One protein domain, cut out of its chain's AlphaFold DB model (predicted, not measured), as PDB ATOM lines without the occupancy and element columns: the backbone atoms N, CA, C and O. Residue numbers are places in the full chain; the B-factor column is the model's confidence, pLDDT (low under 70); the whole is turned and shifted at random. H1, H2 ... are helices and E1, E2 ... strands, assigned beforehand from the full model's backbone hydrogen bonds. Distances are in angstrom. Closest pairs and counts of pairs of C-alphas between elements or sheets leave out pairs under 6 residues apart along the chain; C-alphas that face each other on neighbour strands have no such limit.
ATOM      1  N   LEU A  19     -28.478 -33.445  19.197       95.50
ATOM      2  CA  LEU A  19     -29.749 -32.771  18.947       95.50
ATOM      3  C   LEU A  19     -30.516 -32.487  20.250       95.50
ATOM      4  O   LEU A  19     -31.124 -33.378  20.840       95.50
ATOM      5  N   ASP A  20     -30.601 -31.210  20.626       94.50
ATOM      6  CA  ASP A  20     -31.322 -30.774  21.832       94.50
ATOM      7  C   ASP A  20     -32.856 -30.897  21.733       94.50
ATOM      8  O   ASP A  20     -33.547 -31.134  22.733       94.50
ATOM      9  N   LEU A  21     -33.415 -30.623  20.548       95.25
ATOM     10  CA  LEU A  21     -34.857 -30.495  20.317       95.25
ATOM     11  C   LEU A  21     -35.224 -30.828  18.866       95.25
ATOM     12  O   LEU A  21     -34.752 -30.177  17.932       95.25
ATOM     13  N   LEU A  22     -36.149 -31.771  18.694       96.69
ATOM     14  CA  LEU A  22     -36.828 -32.052  17.432       96.69
ATOM     15  C   LEU A  22     -38.247 -31.472  17.464       96.69
ATOM     16  O   LEU A  22     -39.045 -31.831  18.330       96.69
ATOM     17  N   VAL A  23     -38.579 -30.626  16.486       97.69
ATOM     18  CA  VAL A  23     -39.941 -30.112  16.288       97.69
ATOM     19  C   VAL A  23     -40.512 -30.665  14.985       97.69
ATOM     20  O   VAL A  23     -39.963 -30.430  13.911       97.69
ATOM     21  N   LEU A  24     -41.629 -31.383  15.077       97.94
ATOM     22  CA  LEU A  24     -42.372 -31.914  13.935       97.94
ATOM     23  C   LEU A  24     -43.568 -31.008  13.638       97.94
ATOM     24  O   LEU A  24     -44.332 -30.707  14.547       97.94
ATOM     25  N   ALA A  25     -43.769 -30.595  12.387       97.06
ATOM     26  CA  ALA A  25     -44.897 -29.743  12.009       97.06
ATOM     27  C   ALA A  25     -45.613 -30.281  10.765       97.06
ATOM     28  O   ALA A  25     -44.987 -30.497   9.730       97.06
ATOM     29  N   ALA A  26     -46.927 -30.505  10.850       95.50
ATOM     30  CA  ALA A  26     -47.722 -30.981   9.715       95.50
ATOM     31  C   ALA A  26     -49.170 -30.475   9.762       95.50
ATOM     32  O   ALA A  26     -49.715 -30.292  10.847       95.50
ATOM     33  N   PRO A  27     -49.854 -30.320   8.615       94.38
ATOM     34  CA  PRO A  27     -51.298 -30.125   8.624       94.38
ATOM     35  C   PRO A  27     -52.015 -31.385   9.121       94.38
ATOM     36  O   PRO A  27     -51.565 -32.510   8.886       94.38
ATOM     37  N   THR A  28     -53.176 -31.218   9.753       94.50
ATOM     38  CA  THR A  28     -54.023 -32.353  10.137       94.50
ATOM     39  C   THR A  28     -54.871 -32.818   8.958       94.50
ATOM     40  O   THR A  28     -55.775 -32.122   8.502       94.50
ATOM     41  N   HIS A  29     -54.624 -34.039   8.478       92.44
ATOM     42  CA  HIS A  29     -55.426 -34.682   7.437       92.44
ATOM     43  C   HIS A  29     -56.223 -35.833   8.032       92.44
ATOM     44  O   HIS A  29     -55.648 -36.759   8.605       92.44
ATOM     45  N   ASN A  30     -57.546 -35.831   7.850       91.06
ATOM     46  CA  ASN A  30     -58.410 -36.914   8.328       91.06
ATOM     47  C   ASN A  30     -58.095 -37.297   9.790       91.06
ATOM     48  O   ASN A  30     -57.972 -38.483  10.106       91.06
ATOM     49  N   ARG A  31     -57.926 -36.280  10.653       92.56
ATOM     50  CA  ARG A  31     -57.679 -36.392  12.102       92.56
ATOM     51  C   ARG A  31     -56.289 -36.869  12.543       92.56
ATOM     52  O   ARG A  31     -56.118 -37.174  13.722       92.56
ATOM     53  N   ARG A  32     -55.318 -36.964  11.632       96.38
ATOM     54  CA  ARG A  32     -53.989 -37.557  11.878       96.38
ATOM     55  C   ARG A  32     -52.916 -36.965  10.960       96.38
ATOM     56  O   ARG A  32     -53.204 -36.074  10.161       96.38
ATOM     57  N   LEU A  33     -51.693 -37.495  11.049       97.19
ATOM     58  CA  LEU A  33     -50.623 -37.148  10.117       97.19
ATOM     59  C   LEU A  33     -51.030 -37.441   8.661       97.19
ATOM     60  O   LEU A  33     -51.618 -38.498   8.388       97.19
ATOM     61  N   PRO A  34     -50.656 -36.568   7.707       95.75
ATOM     62  CA  PRO A  34     -50.870 -36.811   6.289       95.75
ATOM     63  C   PRO A  34     -50.227 -38.120   5.822       95.75
ATOM     64  O   PRO A  34     -49.018 -38.304   5.932       95.75
ATOM     65  N   SER A  35     -51.032 -39.012   5.244       95.12
ATOM     66  CA  SER A  35     -50.551 -40.135   4.426       95.12
ATOM     67  C   SER A  35     -50.303 -39.697   2.984       95.12
ATOM     68  O   SER A  35     -50.895 -38.706   2.542       95.12
ATOM     69  N   ALA A  36     -49.539 -40.486   2.221       93.44
ATOM     70  CA  ALA A  36     -49.356 -40.290   0.777       93.44
ATOM     71  C   ALA A  36     -50.683 -40.042   0.025       93.44
ATOM     72  O   ALA A  36     -50.799 -39.080  -0.733       93.44
ATOM     73  N   VAL A  37     -51.724 -40.834   0.314       93.81
ATOM     74  CA  VAL A  37     -53.061 -40.672  -0.292       93.81
ATOM     75  C   VAL A  37     -53.676 -39.310   0.042       93.81
ATOM     76  O   VAL A  37     -54.144 -38.605  -0.849       93.81
ATOM     77  N   SER A  38     -53.663 -38.913   1.317       93.56
ATOM     78  CA  SER A  38     -54.256 -37.635   1.734       93.56
ATOM     79  C   SER A  38     -53.477 -36.424   1.210       93.56
ATOM     80  O   SER A  38     -54.075 -35.399   0.894       93.56
ATOM     81  N   ARG A  39     -52.151 -36.548   1.069       93.06
ATOM     82  CA  ARG A  39     -51.301 -35.537   0.437       93.06
ATOM     83  C   ARG A  39     -51.662 -35.372  -1.040       93.06
ATOM     84  O   ARG A  39     -51.912 -34.254  -1.477       93.06
ATOM     85  N   ALA A  40     -51.801 -36.473  -1.779       91.62
ATOM     86  CA  ALA A  40     -52.240 -36.439  -3.175       91.62
ATOM     87  C   ALA A  40     -53.645 -35.824  -3.341       91.62
ATOM     88  O   ALA A  40     -53.900 -35.098  -4.299       91.62
ATOM     89  N   GLN A  41     -54.563 -36.073  -2.401       91.25
ATOM     90  CA  GLN A  41     -55.878 -35.421  -2.386       91.25
ATOM     91  C   GLN A  41     -55.782 -33.912  -2.132       91.25
ATOM     92  O   GLN A  41     -56.500 -33.152  -2.779       91.25
ATOM     93  N   ALA A  42     -54.905 -33.471  -1.227       89.25
ATOM     94  CA  ALA A  42     -54.669 -32.050  -0.983       89.25
ATOM     95  C   ALA A  42     -54.081 -31.354  -2.222       89.25
ATOM     96  O   ALA A  42     -54.545 -30.277  -2.587       89.25
ATOM     97  N   ALA A  43     -53.149 -32.005  -2.929       89.38
ATOM     98  CA  ALA A  43     -52.588 -31.505  -4.189       89.38
ATOM     99  C   ALA A  43     -53.674 -31.256  -5.246       89.38
ATOM    100  O   ALA A  43     -53.736 -30.191  -5.852       89.38
ATOM    101  N   LYS A  44     -54.612 -32.205  -5.399       89.81
ATOM    102  CA  LYS A  44     -55.777 -32.061  -6.296       89.81
ATOM    103  C   LYS A  44     -56.697 -30.892  -5.921       89.81
ATOM    104  O   LYS A  44     -57.506 -30.478  -6.742       89.81
ATOM    105  N   ARG A  45     -56.596 -30.379  -4.692       85.94
ATOM    106  CA  ARG A  45     -57.354 -29.232  -4.167       85.94
ATOM    107  C   ARG A  45     -56.526 -27.939  -4.146       85.94
ATOM    108  O   ARG A  45     -56.908 -26.985  -3.475       85.94
ATOM    109  N   GLY A  46     -55.397 -27.910  -4.855       84.44
ATOM    110  CA  GLY A  46     -54.559 -26.721  -5.004       84.44
ATOM    111  C   GLY A  46     -53.540 -26.508  -3.886       84.44
ATOM    112  O   GLY A  46     -52.971 -25.425  -3.799       84.44
ATOM    113  N   ALA A  47     -53.293 -27.504  -3.025       83.44
ATOM    114  CA  ALA A  47     -52.112 -27.457  -2.167       83.44
ATOM    115  C   ALA A  47     -50.834 -27.536  -3.031       83.44
ATOM    116  O   ALA A  47     -50.862 -28.201  -4.072       83.44
ATOM    117  N   PRO A  48     -49.715 -26.917  -2.602       80.62
ATOM    118  CA  PRO A  48     -48.420 -27.091  -3.256       80.62
ATOM    119  C   PRO A  48     -48.086 -28.570  -3.454       80.62
ATOM    120  O   PRO A  48     -48.529 -29.409  -2.661       80.62
ATOM    121  N   THR A  49     -47.305 -28.883  -4.494       77.00
ATOM    122  CA  THR A  49     -46.900 -30.258  -4.811       77.00
ATOM    123  C   THR A  49     -46.375 -30.939  -3.552       77.00
ATOM    124  O   THR A  49     -45.330 -30.543  -3.031       77.00
ATOM    125  N   PRO A  50     -47.101 -31.932  -3.018       73.50
ATOM    126  CA  PRO A  50     -46.753 -32.488  -1.734       73.50
ATOM    127  C   PRO A  50     -45.501 -33.349  -1.877       73.50
ATOM    128  O   PRO A  50     -45.335 -34.033  -2.893       73.50
ATOM    129  N   PRO A  51     -44.653 -33.399  -0.842       77.94
ATOM    130  CA  PRO A  51     -43.495 -34.267  -0.862       77.94
ATOM    131  C   PRO A  51     -43.918 -35.738  -0.964       77.94
ATOM    132  O   PRO A  51     -44.939 -36.169  -0.400       77.94
ATOM    133  N   SER A  52     -43.100 -36.527  -1.666       79.75
ATOM    134  CA  SER A  52     -43.299 -37.974  -1.809       79.75
ATOM    135  C   SER A  52     -43.317 -38.668  -0.440       79.75
ATOM    136  O   SER A  52     -44.172 -39.518  -0.188       79.75
ATOM    137  N   THR A  53     -42.467 -38.216   0.485       90.19
ATOM    138  CA  THR A  53     -42.391 -38.653   1.889       90.19
ATOM    139  C   THR A  53     -42.901 -37.550   2.818       90.19
ATOM    140  O   THR A  53     -42.464 -36.409   2.712       90.19
ATOM    141  N   GLY A  54     -43.800 -37.875   3.750       95.00
ATOM    142  CA  GLY A  54     -44.222 -36.976   4.829       95.00
ATOM    143  C   GLY A  54     -43.757 -37.471   6.199       95.00
ATOM    144  O   GLY A  54     -43.171 -38.546   6.318       95.00
ATOM    145  N   ILE A  55     -44.045 -36.695   7.252       96.88
ATOM    146  CA  ILE A  55     -43.596 -36.988   8.631       96.88
ATOM    147  C   ILE A  55     -43.984 -38.401   9.069       96.88
ATOM    148  O   ILE A  55     -43.211 -39.067   9.747       96.88
ATOM    149  N   ARG A  56     -45.157 -38.884   8.641       95.50
ATOM    150  CA  ARG A  56     -45.608 -40.252   8.909       95.50
ATOM    151  C   ARG A  56     -44.584 -41.292   8.459       95.50
ATOM    152  O   ARG A  56     -44.188 -42.125   9.261       95.50
ATOM    153  N   GLU A  57     -44.207 -41.247   7.186       95.12
ATOM    154  CA  GLU A  57     -43.271 -42.204   6.598       95.12
ATOM    155  C   GLU A  57     -41.836 -41.946   7.076       95.12
ATOM    156  O   GLU A  57     -41.020 -42.860   7.124       95.12
ATOM    157  N   TRP A  58     -41.520 -40.703   7.450       96.69
ATOM    158  CA  TRP A  58     -40.222 -40.369   8.019       96.69
ATOM    159  C   TRP A  58     -40.021 -40.925   9.426       96.69
ATOM    160  O   TRP A  58     -38.992 -41.548   9.665       96.69
ATOM    161  N   LEU A  59     -41.021 -40.812  10.303       95.81
ATOM    162  CA  LEU A  59     -40.988 -41.385  11.653       95.81
ATOM    163  C   LEU A  59     -40.822 -42.906  11.654       95.81
ATOM    164  O   LEU A  59     -40.189 -43.440  12.556       95.81
ATOM    165  N   ASP A  60     -41.367 -43.601  10.654       93.06
ATOM    166  CA  ASP A  60     -41.245 -45.059  10.551       93.06
ATOM    167  C   ASP A  60     -39.795 -45.507  10.229       93.06
ATOM    168  O   ASP A  60     -39.468 -46.678  10.409       93.06
ATOM    169  N   ALA A  61     -38.922 -44.595   9.776       93.38
ATOM    170  CA  ALA A  61     -37.537 -44.880   9.383       93.38
ATOM    171  C   ALA A  61     -36.477 -44.052  10.136       93.38
ATOM    172  O   ALA A  61     -35.285 -44.242   9.901       93.38
ATOM    173  N   ALA A  62     -36.885 -43.104  10.981       95.69
ATOM    174  CA  ALA A  62     -35.969 -42.190  11.647       95.69
ATOM    175  C   ALA A  62     -35.354 -42.810  12.911       95.69
ATOM    176  O   ALA A  62     -36.045 -43.401  13.738       95.69
ATOM    177  N   THR A  63     -34.054 -42.609  13.097       95.81
ATOM    178  CA  THR A  63     -33.349 -42.819  14.361       95.81
ATOM    179  C   THR A  63     -33.232 -41.477  15.070       95.81
ATOM    180  O   THR A  63     -32.559 -40.562  14.588       95.81
ATOM    181  N   ILE A  64     -33.918 -41.370  16.205       95.81
ATOM    182  CA  ILE A  64     -33.970 -40.171  17.037       95.81
ATOM    183  C   ILE A  64     -33.174 -40.447  18.324       95.81
ATOM    184  O   ILE A  64     -33.476 -41.442  18.992       95.81
ATOM    185  N   PRO A  65     -32.185 -39.605  18.681       94.31
ATOM    186  CA  PRO A  65     -31.425 -39.743  19.916       94.31
ATOM    187  C   PRO A  65     -32.345 -39.749  21.145       94.31
ATOM    188  O   PRO A  65     -33.215 -38.880  21.247       94.31
ATOM    189  N   PRO A  66     -32.152 -40.659  22.117       91.25
ATOM    190  CA  PRO A  66     -32.994 -40.727  23.315       91.25
ATOM    191  C   PRO A  66     -32.989 -39.453  24.170       91.25
ATOM    192  O   PRO A  66     -33.948 -39.198  24.893       91.25
ATOM    193  N   ALA A  67     -31.909 -38.669  24.105       91.06
ATOM    194  CA  ALA A  67     -31.764 -37.419  24.848       91.06
ATOM    195  C   ALA A  67     -32.502 -36.232  24.201       91.06
ATOM    196  O   ALA A  67     -32.703 -35.211  24.862       91.06
ATOM    197  N   ALA A  68     -32.914 -36.347  22.933       94.06
ATOM    198  CA  ALA A  68     -33.571 -35.259  22.224       94.06
ATOM    199  C   ALA A  68     -34.962 -34.999  22.810       94.06
ATOM    200  O   ALA A  68     -35.804 -35.896  22.899       94.06
ATOM    201  N   ARG A  69     -35.247 -33.739  23.154       94.94
ATOM    202  CA  ARG A  69     -36.614 -33.332  23.501       94.94
ATOM    203  C   ARG A  69     -37.479 -33.345  22.248       94.94
ATOM    204  O   ARG A  69     -37.017 -32.999  21.160       94.94
ATOM    205  N   LEU A  70     -38.747 -33.706  22.407       96.44
ATOM    206  CA  LEU A  70     -39.672 -33.884  21.293       96.44
ATOM    207  C   LEU A  70     -40.826 -32.892  21.399       96.44
ATOM    208  O   LEU A  70     -41.463 -32.752  22.444       96.44
ATOM    209  N   ALA A  71     -41.121 -32.226  20.291       97.56
ATOM    210  CA  ALA A  71     -42.291 -31.380  20.151       97.56
ATOM    211  C   ALA A  71     -42.981 -31.651  18.816       97.56
ATOM    212  O   ALA A  71     -42.342 -31.973  17.810       97.56
ATOM    213  N   ALA A  72     -44.298 -31.499  18.795       98.12
ATOM    214  CA  ALA A  72     -45.091 -31.624  17.590       98.12
ATOM    215  C   ALA A  72     -46.142 -30.514  17.524       98.12
ATOM    216  O   ALA A  72     -46.884 -30.277  18.473       98.12
ATOM    217  N   ALA A  73     -46.219 -29.851  16.381       98.00
ATOM    218  CA  ALA A  73     -47.234 -28.869  16.068       98.00
ATOM    219  C   ALA A  73     -48.071 -29.337  14.881       98.00
ATOM    220  O   ALA A  73     -47.590 -30.036  13.984       98.00
ATOM    221  N   ASP A  74     -49.325 -28.915  14.841       97.00
ATOM    222  CA  ASP A  74     -50.133 -29.047  13.643       97.00
ATOM    223  C   ASP A  74     -51.008 -27.830  13.381       97.00
ATOM    224  O   ASP A  74     -51.172 -26.948  14.223       97.00
ATOM    225  N   THR A  75     -51.550 -27.783  12.166       95.06
ATOM    226  CA  THR A  75     -52.669 -26.903  11.844       95.06
ATOM    227  C   THR A  75     -53.964 -27.701  11.762       95.06
ATOM    228  O   THR A  75     -53.998 -28.827  11.246       95.06
ATOM    229  N   VAL A  76     -55.043 -27.113  12.276       94.88
ATOM    230  CA  VAL A  76     -56.396 -27.684  12.278       94.88
ATOM    231  C   VAL A  76     -57.400 -26.662  11.754       94.88
ATOM    232  O   VAL A  76     -57.271 -25.473  12.010       94.88
ATOM    233  N   THR A  77     -58.436 -27.111  11.044       89.75
ATOM    234  CA  THR A  77     -59.529 -26.242  10.554       89.75
ATOM    235  C   THR A  77     -60.680 -26.110  11.556       89.75
ATOM    236  O   THR A  77     -61.731 -25.564  11.239       89.75
ATOM    237  N   GLY A  78     -60.531 -26.677  12.753       84.69
ATOM    238  CA  GLY A  78     -61.536 -26.657  13.806       84.69
ATOM    239  C   GLY A  78     -60.968 -27.196  15.116       84.69
ATOM    240  O   GLY A  78     -59.989 -27.937  15.113       84.69
ATOM    241  N   ARG A  79     -61.590 -26.817  16.237       76.19
ATOM    242  CA  ARG A  79     -61.183 -27.236  17.592       76.19
ATOM    243  C   ARG A  79     -62.073 -28.318  18.202       76.19
ATOM    244  O   ARG A  79     -61.902 -28.696  19.353       76.19
ATOM    245  N   SER A  80     -63.040 -28.843  17.448       77.75
ATOM    246  CA  SER A  80     -63.874 -29.933  17.961       77.75
ATOM    247  C   SER A  80     -63.027 -31.193  18.177       77.75
ATOM    248  O   SER A  80     -62.051 -31.425  17.459       77.75
ATOM    249  N   TRP A  81     -63.426 -32.068  19.101       67.81
ATOM    250  CA  TRP A  81     -62.763 -33.369  19.283       67.81
ATOM    251  C   TRP A  81     -62.729 -34.199  17.982       67.81
ATOM    252  O   TRP A  81     -61.864 -35.062  17.798       67.81
ATOM    253  N   LEU A  82     -63.660 -33.915  17.061       74.81
ATOM    254  CA  LEU A  82     -63.771 -34.546  15.752       74.81
ATOM    255  C   LEU A  82     -62.660 -34.139  14.776       74.81
ATOM    256  O   LEU A  82     -62.420 -34.865  13.816       74.81
ATOM    257  N   SER A  83     -61.970 -33.026  15.026       76.50
ATOM    258  CA  SER A  83     -60.913 -32.481  14.158       76.50
ATOM    259  C   SER A  83     -59.660 -33.359  14.160       76.50
ATOM    260  O   SER A  83     -58.979 -33.475  13.144       76.50
ATOM    261  N   GLY A  84     -59.398 -34.042  15.283       91.12
ATOM    262  CA  GLY A  84     -58.157 -34.783  15.511       91.12
ATOM    263  C   GLY A  84     -56.920 -33.889  15.531       91.12
ATOM    264  O   GLY A  84     -57.034 -32.673  15.607       91.12
ATOM    265  N   SER A  85     -55.743 -34.513  15.508       95.75
ATOM    266  CA  SER A  85     -54.466 -33.800  15.559       95.75
ATOM    267  C   SER A  85     -53.350 -34.672  14.983       95.75
ATOM    268  O   SER A  85     -53.124 -35.801  15.430       95.75
ATOM    269  N   ALA A  86     -52.658 -34.144  13.976       97.19
ATOM    270  CA  ALA A  86     -51.415 -34.699  13.458       97.19
ATOM    271  C   ALA A  86     -50.291 -34.675  14.505       97.19
ATOM    272  O   ALA A  86     -49.537 -35.644  14.579       97.19
ATOM    273  N   ALA A  87     -50.218 -33.649  15.356       97.62
ATOM    274  CA  ALA A  87     -49.251 -33.576  16.449       97.62
ATOM    275  C   ALA A  87     -49.443 -34.730  17.447       97.62
ATOM    276  O   ALA A  87     -48.504 -35.465  17.754       97.62
ATOM    277  N   LYS A  88     -50.690 -34.982  17.865       96.50
ATOM    278  CA  LYS A  88     -51.027 -36.107  18.751       96.50
ATOM    279  C   LYS A  88     -50.827 -37.468  18.071       96.50
ATOM    280  O   LYS A  88     -50.476 -38.433  18.749       96.50
ATOM    281  N   ASP A  89     -51.039 -37.583  16.756       97.56
ATOM    282  CA  ASP A  89     -50.709 -38.809  16.005       97.56
ATOM    283  C   ASP A  89     -49.190 -39.043  15.929       97.56
ATOM    284  O   ASP A  89     -48.742 -40.174  16.120       97.56
ATOM    285  N   ALA A  90     -48.389 -37.989  15.730       97.69
ATOM    286  CA  ALA A  90     -46.929 -38.059  15.788       97.69
ATOM    287  C   ALA A  90     -46.445 -38.517  17.172       97.69
ATOM    288  O   ALA A  90     -45.673 -39.471  17.259       97.69
ATOM    289  N   ALA A  91     -46.972 -37.926  18.249       96.75
ATOM    290  CA  ALA A  91     -46.644 -38.324  19.617       96.75
ATOM    291  C   ALA A  91     -46.956 -39.804  19.887       96.75
ATOM    292  O   ALA A  91     -46.121 -40.537  20.408       96.75
ATOM    293  N   LYS A  92     -48.124 -40.296  19.451       95.69
ATOM    294  CA  LYS A  92     -48.480 -41.723  19.575       95.69
ATOM    295  C   LYS A  92     -47.514 -42.647  18.834       95.69
ATOM    296  O   LYS A  92     -47.239 -43.748  19.308       95.69
ATOM    297  N   ARG A  93     -47.016 -42.232  17.668       95.81
ATOM    298  CA  ARG A  93     -46.030 -43.005  16.896       95.81
ATOM    299  C   ARG A  93     -44.681 -43.036  17.595       95.81
ATOM    300  O   ARG A  93     -44.128 -44.121  17.744       95.81
ATOM    301  N   LEU A  94     -44.218 -41.883  18.071       94.81
ATOM    302  CA  LEU A  94     -42.993 -41.763  18.860       94.81
ATOM    303  C   LEU A  94     -43.067 -42.636  20.114       94.81
ATOM    304  O   LEU A  94     -42.157 -43.423  20.348       94.81
ATOM    305  N   HIS A  95     -44.195 -42.615  20.831       93.12
ATOM    306  CA  HIS A  95     -44.415 -43.491  21.982       93.12
ATOM    307  C   HIS A  95     -44.271 -44.982  21.654       93.12
ATOM    308  O   HIS A  95     -43.759 -45.768  22.447       93.12
ATOM    309  N   ARG A  96     -44.768 -45.398  20.485       90.62
ATOM    310  CA  ARG A  96     -44.732 -46.802  20.067       90.62
ATOM    311  C   ARG A  96     -43.317 -47.268  19.723       90.62
ATOM    312  O   ARG A  96     -43.015 -48.435  19.935       90.62
ATOM    313  N   VAL A  97     -42.490 -46.383  19.170       86.19
ATOM    314  CA  VAL A  97     -41.131 -46.710  18.708       86.19
ATOM    315  C   VAL A  97     -40.097 -46.534  19.825       86.19
ATOM    316  O   VAL A  97     -39.200 -47.359  19.951       86.19
ATOM    317  N   HIS A  98     -40.243 -45.506  20.662       85.62
ATOM    318  CA  HIS A  98     -39.240 -45.108  21.657       85.62
ATOM    319  C   HIS A  98     -39.663 -45.371  23.113       85.62
ATOM    320  O   HIS A  98     -38.943 -45.017  24.042       85.62
ATOM    321  N   GLY A  99     -40.824 -45.993  23.340       84.88
ATOM    322  CA  GLY A  99     -41.393 -46.146  24.680       84.88
ATOM    323  C   GLY A  99     -42.070 -44.863  25.168       84.88
ATOM    324  O   GLY A  99     -42.381 -43.973  24.387       84.88
ATOM    325  N   ARG A 100     -42.359 -44.757  26.470       83.00
ATOM    326  CA  ARG A 100     -43.085 -43.604  27.045       83.00
ATOM    327  C   ARG A 100     -42.208 -42.337  27.059       83.00
ATOM    328  O   ARG A 100     -41.654 -41.995  28.095       83.00
ATOM    329  N   VAL A 101     -42.088 -41.674  25.909       88.75
ATOM    330  CA  VAL A 101     -41.372 -40.402  25.706       88.75
ATOM    331  C   VAL A 101     -42.325 -39.215  25.782       88.75
ATOM    332  O   VAL A 101     -43.359 -39.241  25.142       88.75
ATOM    333  N   ASP A 102     -42.005 -38.156  26.519       92.31
ATOM    334  CA  ASP A 102     -42.862 -36.964  26.509       92.31
ATOM    335  C   ASP A 102     -42.741 -36.206  25.173       92.31
ATOM    336  O   ASP A 102     -41.645 -36.066  24.624       92.31
ATOM    337  N   VAL A 103     -43.868 -35.728  24.639       95.56
ATOM    338  CA  VAL A 103     -43.921 -34.975  23.376       95.56
ATOM    339  C   VAL A 103     -44.821 -33.760  23.558       95.56
ATOM    340  O   VAL A 103     -46.048 -33.883  23.609       95.56
ATOM    341  N   ALA A 104     -44.219 -32.571  23.576       96.00
ATOM    342  CA  ALA A 104     -44.956 -31.318  23.686       96.00
ATOM    343  C   ALA A 104     -45.790 -31.081  22.416       96.00
ATOM    344  O   ALA A 104     -45.248 -30.743  21.363       96.00
ATOM    345  N   CYS A 105     -47.106 -31.268  22.507       96.62
ATOM    346  CA  CYS A 105     -48.022 -31.116  21.380       96.62
ATOM    347  C   CYS A 105     -48.724 -29.755  21.398       96.62
ATOM    348  O   CYS A 105     -49.097 -29.260  22.459       96.62
ATOM    349  N   HIS A 106     -48.968 -29.166  20.227       96.38
ATOM    350  CA  HIS A 106     -49.844 -28.000  20.110       96.38
ATOM    351  C   HIS A 106     -50.543 -27.938  18.751       96.38
ATOM    352  O   HIS A 106     -49.976 -28.333  17.734       96.38
ATOM    353  N   SER A 107     -51.772 -27.427  18.735       96.00
ATOM    354  CA  SER A 107     -52.572 -27.278  17.520       96.00
ATOM    355  C   SER A 107     -52.895 -25.815  17.282       96.00
ATOM    356  O   SER A 107     -53.433 -25.159  18.171       96.00
ATOM    357  N   PHE A 108     -52.607 -25.331  16.077       95.94
ATOM    358  CA  PHE A 108     -52.892 -23.964  15.657       95.94
ATOM    359  C   PHE A 108     -54.085 -23.935  14.702       95.94
ATOM    360  O   PHE A 108     -54.159 -24.706  13.737       95.94
ATOM    361  N   LEU A 109     -55.047 -23.056  14.963       95.31
ATOM    362  CA  LEU A 109     -56.239 -22.933  14.130       95.31
ATOM    363  C   LEU A 109     -55.916 -22.215  12.811       95.31
ATOM    364  O   LEU A 109     -55.247 -21.183  12.782       95.31
ATOM    365  N   VAL A 110     -56.444 -22.731  11.707       93.81
ATOM    366  CA  VAL A 110     -56.501 -22.022  10.423       93.81
ATOM    367  C   VAL A 110     -57.934 -21.604  10.120       93.81
ATOM    368  O   VAL A 110     -58.880 -22.329  10.428       93.81
ATOM    369  N   SER A 111     -58.098 -20.430   9.511       89.12
ATOM    370  CA  SER A 111     -59.414 -19.882   9.154       89.12
ATOM    371  C   SER A 111     -60.050 -20.591   7.956       89.12
ATOM    372  O   SER A 111     -61.266 -20.555   7.787       89.12
ATOM    373  N   SER A 112     -59.246 -21.272   7.135       85.25
ATOM    374  CA  SER A 112     -59.713 -22.100   6.023       85.25
ATOM    375  C   SER A 112     -58.766 -23.274   5.758       85.25
ATOM    376  O   SER A 112     -57.672 -23.346   6.316       85.25
ATOM    377  N   PHE A 113     -59.159 -24.188   4.863       77.44
ATOM    378  CA  PHE A 113     -58.339 -25.342   4.471       77.44
ATOM    379  C   PHE A 113     -56.954 -24.961   3.918       77.44
ATOM    380  O   PHE A 113     -56.003 -25.714   4.095       77.44
ATOM    381  N   GLN A 114     -56.829 -23.800   3.268       78.75
ATOM    382  CA  GLN A 114     -55.560 -23.299   2.719       78.75
ATOM    383  C   GLN A 114     -54.876 -22.280   3.647       78.75
ATOM    384  O   GLN A 114     -53.836 -21.725   3.299       78.75
ATOM    385  N   GLY A 115     -55.444 -22.036   4.829       83.00
ATOM    386  CA  GLY A 115     -55.053 -20.932   5.694       83.00
ATOM    387  C   GLY A 115     -55.793 -19.625   5.367       83.00
ATOM    388  O   GLY A 115     -56.791 -19.644   4.641       83.00
ATOM    389  N   PRO A 116     -55.330 -18.486   5.900       92.06
ATOM    390  CA  PRO A 116     -54.192 -18.341   6.812       92.06
ATOM    391  C   PRO A 116     -54.461 -18.931   8.211       92.06
ATOM    392  O   PRO A 116     -55.513 -19.515   8.478       92.06
ATOM    393  N   LEU A 117     -53.490 -18.782   9.115       94.44
ATOM    394  CA  LEU A 117     -53.736 -18.920  10.552       94.44
ATOM    395  C   LEU A 117     -54.892 -18.002  10.979       94.44
ATOM    396  O   LEU A 117     -55.036 -16.901  10.446       94.44
ATOM    397  N   ALA A 118     -55.710 -18.460  11.925       95.38
ATOM    398  CA  ALA A 118     -56.757 -17.632  12.514       95.38
ATOM    399  C   ALA A 118     -56.157 -16.498  13.368       95.38
ATOM    400  O   ALA A 118     -54.978 -16.518  13.736       95.38
ATOM    401  N   ASP A 119     -56.978 -15.505  13.700       95.31
ATOM    402  CA  ASP A 119     -56.535 -14.354  14.487       95.31
ATOM    403  C   ASP A 119     -55.932 -14.787  15.833       95.31
ATOM    404  O   ASP A 119     -56.451 -15.655  16.535       95.31
ATOM    405  N   GLY A 120     -54.791 -14.191  16.188       95.50
ATOM    406  CA  GLY A 120     -54.057 -14.498  17.421       95.50
ATOM    407  C   GLY A 120     -53.191 -15.764  17.375       95.50
ATOM    408  O   GLY A 120     -52.249 -15.876  18.163       95.50
ATOM    409  N   GLU A 121     -53.401 -16.672  16.420       96.38
ATOM    410  CA  GLU A 121     -52.637 -17.925  16.322       96.38
ATOM    411  C   GLU A 121     -51.158 -17.673  16.022       96.38
ATOM    412  O   GLU A 121     -50.288 -18.350  16.557       96.38
ATOM    413  N   GLN A 122     -50.824 -16.624  15.263       96.62
ATOM    414  CA  GLN A 122     -49.420 -16.253  15.062       96.62
ATOM    415  C   GLN A 122     -48.725 -15.857  16.380       96.62
ATOM    416  O   GLN A 122     -47.545 -16.164  16.581       96.62
ATOM    417  N   ALA A 123     -49.434 -15.189  17.295       97.38
ATOM    418  CA  ALA A 123     -48.905 -14.877  18.621       97.38
ATOM    419  C   ALA A 123     -48.804 -16.142  19.488       97.38
ATOM    420  O   ALA A 123     -47.811 -16.307  20.200       97.38
ATOM    421  N   ALA A 124     -49.770 -17.060  19.371       96.38
ATOM    422  CA  ALA A 124     -49.733 -18.365  20.028       96.38
ATOM    423  C   ALA A 124     -48.529 -19.207  19.569       96.38
ATOM    424  O   ALA A 124     -47.805 -19.726  20.416       96.38
ATOM    425  N   VAL A 125     -48.229 -19.251  18.262       96.12
ATOM    426  CA  VAL A 125     -47.031 -19.913  17.707       96.12
ATOM    427  C   VAL A 125     -45.761 -19.369  18.362       96.12
ATOM    428  O   VAL A 125     -44.913 -20.135  18.821       96.12
ATOM    429  N   ARG A 126     -45.633 -18.039  18.463       96.50
ATOM    430  CA  ARG A 126     -44.474 -17.397  19.108       96.50
ATOM    431  C   ARG A 126     -44.408 -17.691  20.606       96.50
ATOM    432  O   ARG A 126     -43.319 -17.859  21.149       96.50
ATOM    433  N   ALA A 127     -45.546 -17.712  21.295       96.94
ATOM    434  CA  ALA A 127     -45.607 -18.041  22.714       96.94
ATOM    435  C   ALA A 127     -45.176 -19.489  22.964       96.94
ATOM    436  O   ALA A 127     -44.290 -19.712  23.784       96.94
ATOM    437  N   TRP A 128     -45.711 -20.437  22.198       96.75
ATOM    438  CA  TRP A 128     -45.350 -21.848  22.282       96.75
ATOM    439  C   TRP A 128     -43.874 -22.093  21.951       96.75
ATOM    440  O   TRP A 128     -43.170 -22.752  22.709       96.75
ATOM    441  N   GLY A 129     -43.342 -21.472  20.893       95.06
ATOM    442  CA  GLY A 129     -41.915 -21.579  20.574       95.06
ATOM    443  C   GLY A 129     -41.004 -21.145  21.734       95.06
ATOM    444  O   GLY A 129     -39.984 -21.783  21.991       95.06
ATOM    445  N   ARG A 130     -41.394 -20.112  22.496       94.88
ATOM    446  CA  ARG A 130     -40.649 -19.686  23.695       94.88
ATOM    447  C   ARG A 130     -40.677 -20.732  24.809       94.88
ATOM    448  O   ARG A 130     -39.644 -20.928  25.447       94.88
ATOM    449  N   THR A 131     -41.799 -21.425  25.027       94.75
ATOM    450  CA  THR A 131     -41.873 -22.469  26.067       94.75
ATOM    451  C   THR A 131     -40.959 -23.647  25.740       94.75
ATOM    452  O   THR A 131     -40.298 -24.167  26.637       94.75
ATOM    453  N   LEU A 132     -40.838 -24.014  24.457       92.69
ATOM    454  CA  LEU A 132     -39.943 -25.091  24.018       92.69
ATOM    455  C   LEU A 132     -38.471 -24.791  24.321       92.69
ATOM    456  O   LEU A 132     -37.747 -25.648  24.835       92.69
ATOM    457  N   VAL A 133     -38.024 -23.562  24.046       87.75
ATOM    458  CA  VAL A 133     -36.641 -23.142  24.326       87.75
ATOM    459  C   VAL A 133     -36.366 -23.142  25.830       87.75
ATOM    460  O   VAL A 133     -35.299 -23.570  26.253       87.75
ATOM    461  N   GLN A 134     -37.348 -22.739  26.638       85.31
ATOM    462  CA  GLN A 134     -37.248 -22.732  28.101       85.31
ATOM    463  C   GLN A 134     -37.356 -24.130  28.734       85.31
ATOM    464  O   GLN A 134     -37.164 -24.263  29.938       85.31
ATOM    465  N   GLY A 135     -37.680 -25.166  27.950       76.50
ATOM    466  CA  GLY A 135     -37.907 -26.520  28.464       76.50
ATOM    467  C   GLY A 135     -39.150 -26.648  29.336       76.50
ATOM    468  O   GLY A 135     -39.268 -27.603  30.096       76.50
TER     469      GLY A 135
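What this domain is: This is residues 19 to 135 of the 142 residues of a protein of Actinomyces sp. ZJ750 (UniProt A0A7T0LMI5). A small sheet of three parallel strands, E1, E2 and E3, forms the middle layer between two helices that run along its strands, H3 over one face and H4 over the other. The shorter helix H2 packs beside H3, and H1 sits away from the other helices and is not on the sheet. The printed part has 117 residues with three named strands and four named helices, in the order E1 H1 H2 E2 H3 E3 H4; the sheet's order is E1 E2 E3. The class is mixed, helices and strands, and the whole is compact, with a radius of gyration of the C-alphas of 14.3 A and spans of 39 by 32 by 25 A.

Where its parts are: E1, residues 21 to 27, begins with C-alpha 21 at (-34.857, -30.495, 20.317) and is 20.2 A long. H1 is residues 36 to 43 and H2 residues 55 to 59. E2, residues 69 to 76, is 23.4 A long, and its C-alpha 69 is at (-36.614, -33.332, 23.501). H3, residues 86 to 98, is 18.0 A long. E3, residues 103 to 109, is 19.6 A long. H4, residues 121 to 133, is 18.6 A long and ends with C-alpha 133 at (-36.641, -23.142, 24.326).

How they stand to each other: E1 and E2 are parallel at 15 degrees, with N 24 and O 71 within hydrogen-bond range at 2.9 A. E2 and E3 are parallel at 20 degrees, with N 72 and O 104 at 2.8 A. E1 and E3 are the edge strands. E1, H1 H2, E2 and E2, H3, E3 are strand-helix-strand units, two parallel neighbour strands with helices between, each with a right-handed crossover. The sheet with helices on both faces makes three layers. H3 lies over E2 at a height over the sheet of 9.4 A, along the strands at 8 degrees to E2 on the local plane; its closest C-alphas to E2 are those of Ala 72 and Ala 87, 4.7 A apart. H4, on the opposite face at a height of 8.9 A, lies over E2 and only just over E3, on which 3 of its C-alphas fall; it runs along the strands at 4 degrees to E2 on the local plane. The closest C-alphas of E3 and H4 are those of Phe 108 and Glu 121, 6.1 A apart. H2 only grazes the sheet, with residues 55 to 59, and touches residues 90 to 94 of H3, the closest C-alphas being those of Arg 56 and Ala 90, 7.3 A. H1 is apart from H2, H3 and H4. In H1, H2, H3 and H4 every O i to N i+4 pair is within hydrogen-bond range.

The domain as a whole: The two C-alphas farthest apart are those of Lys 44 and Gln 134, at 40.2 A. The printed part has no cut. The links H1 to H2 and E3 to H4 are long, with 11 residues each. The mean pLDDT of the printed part is 91.7, and one residue, Trp 81, is under 70.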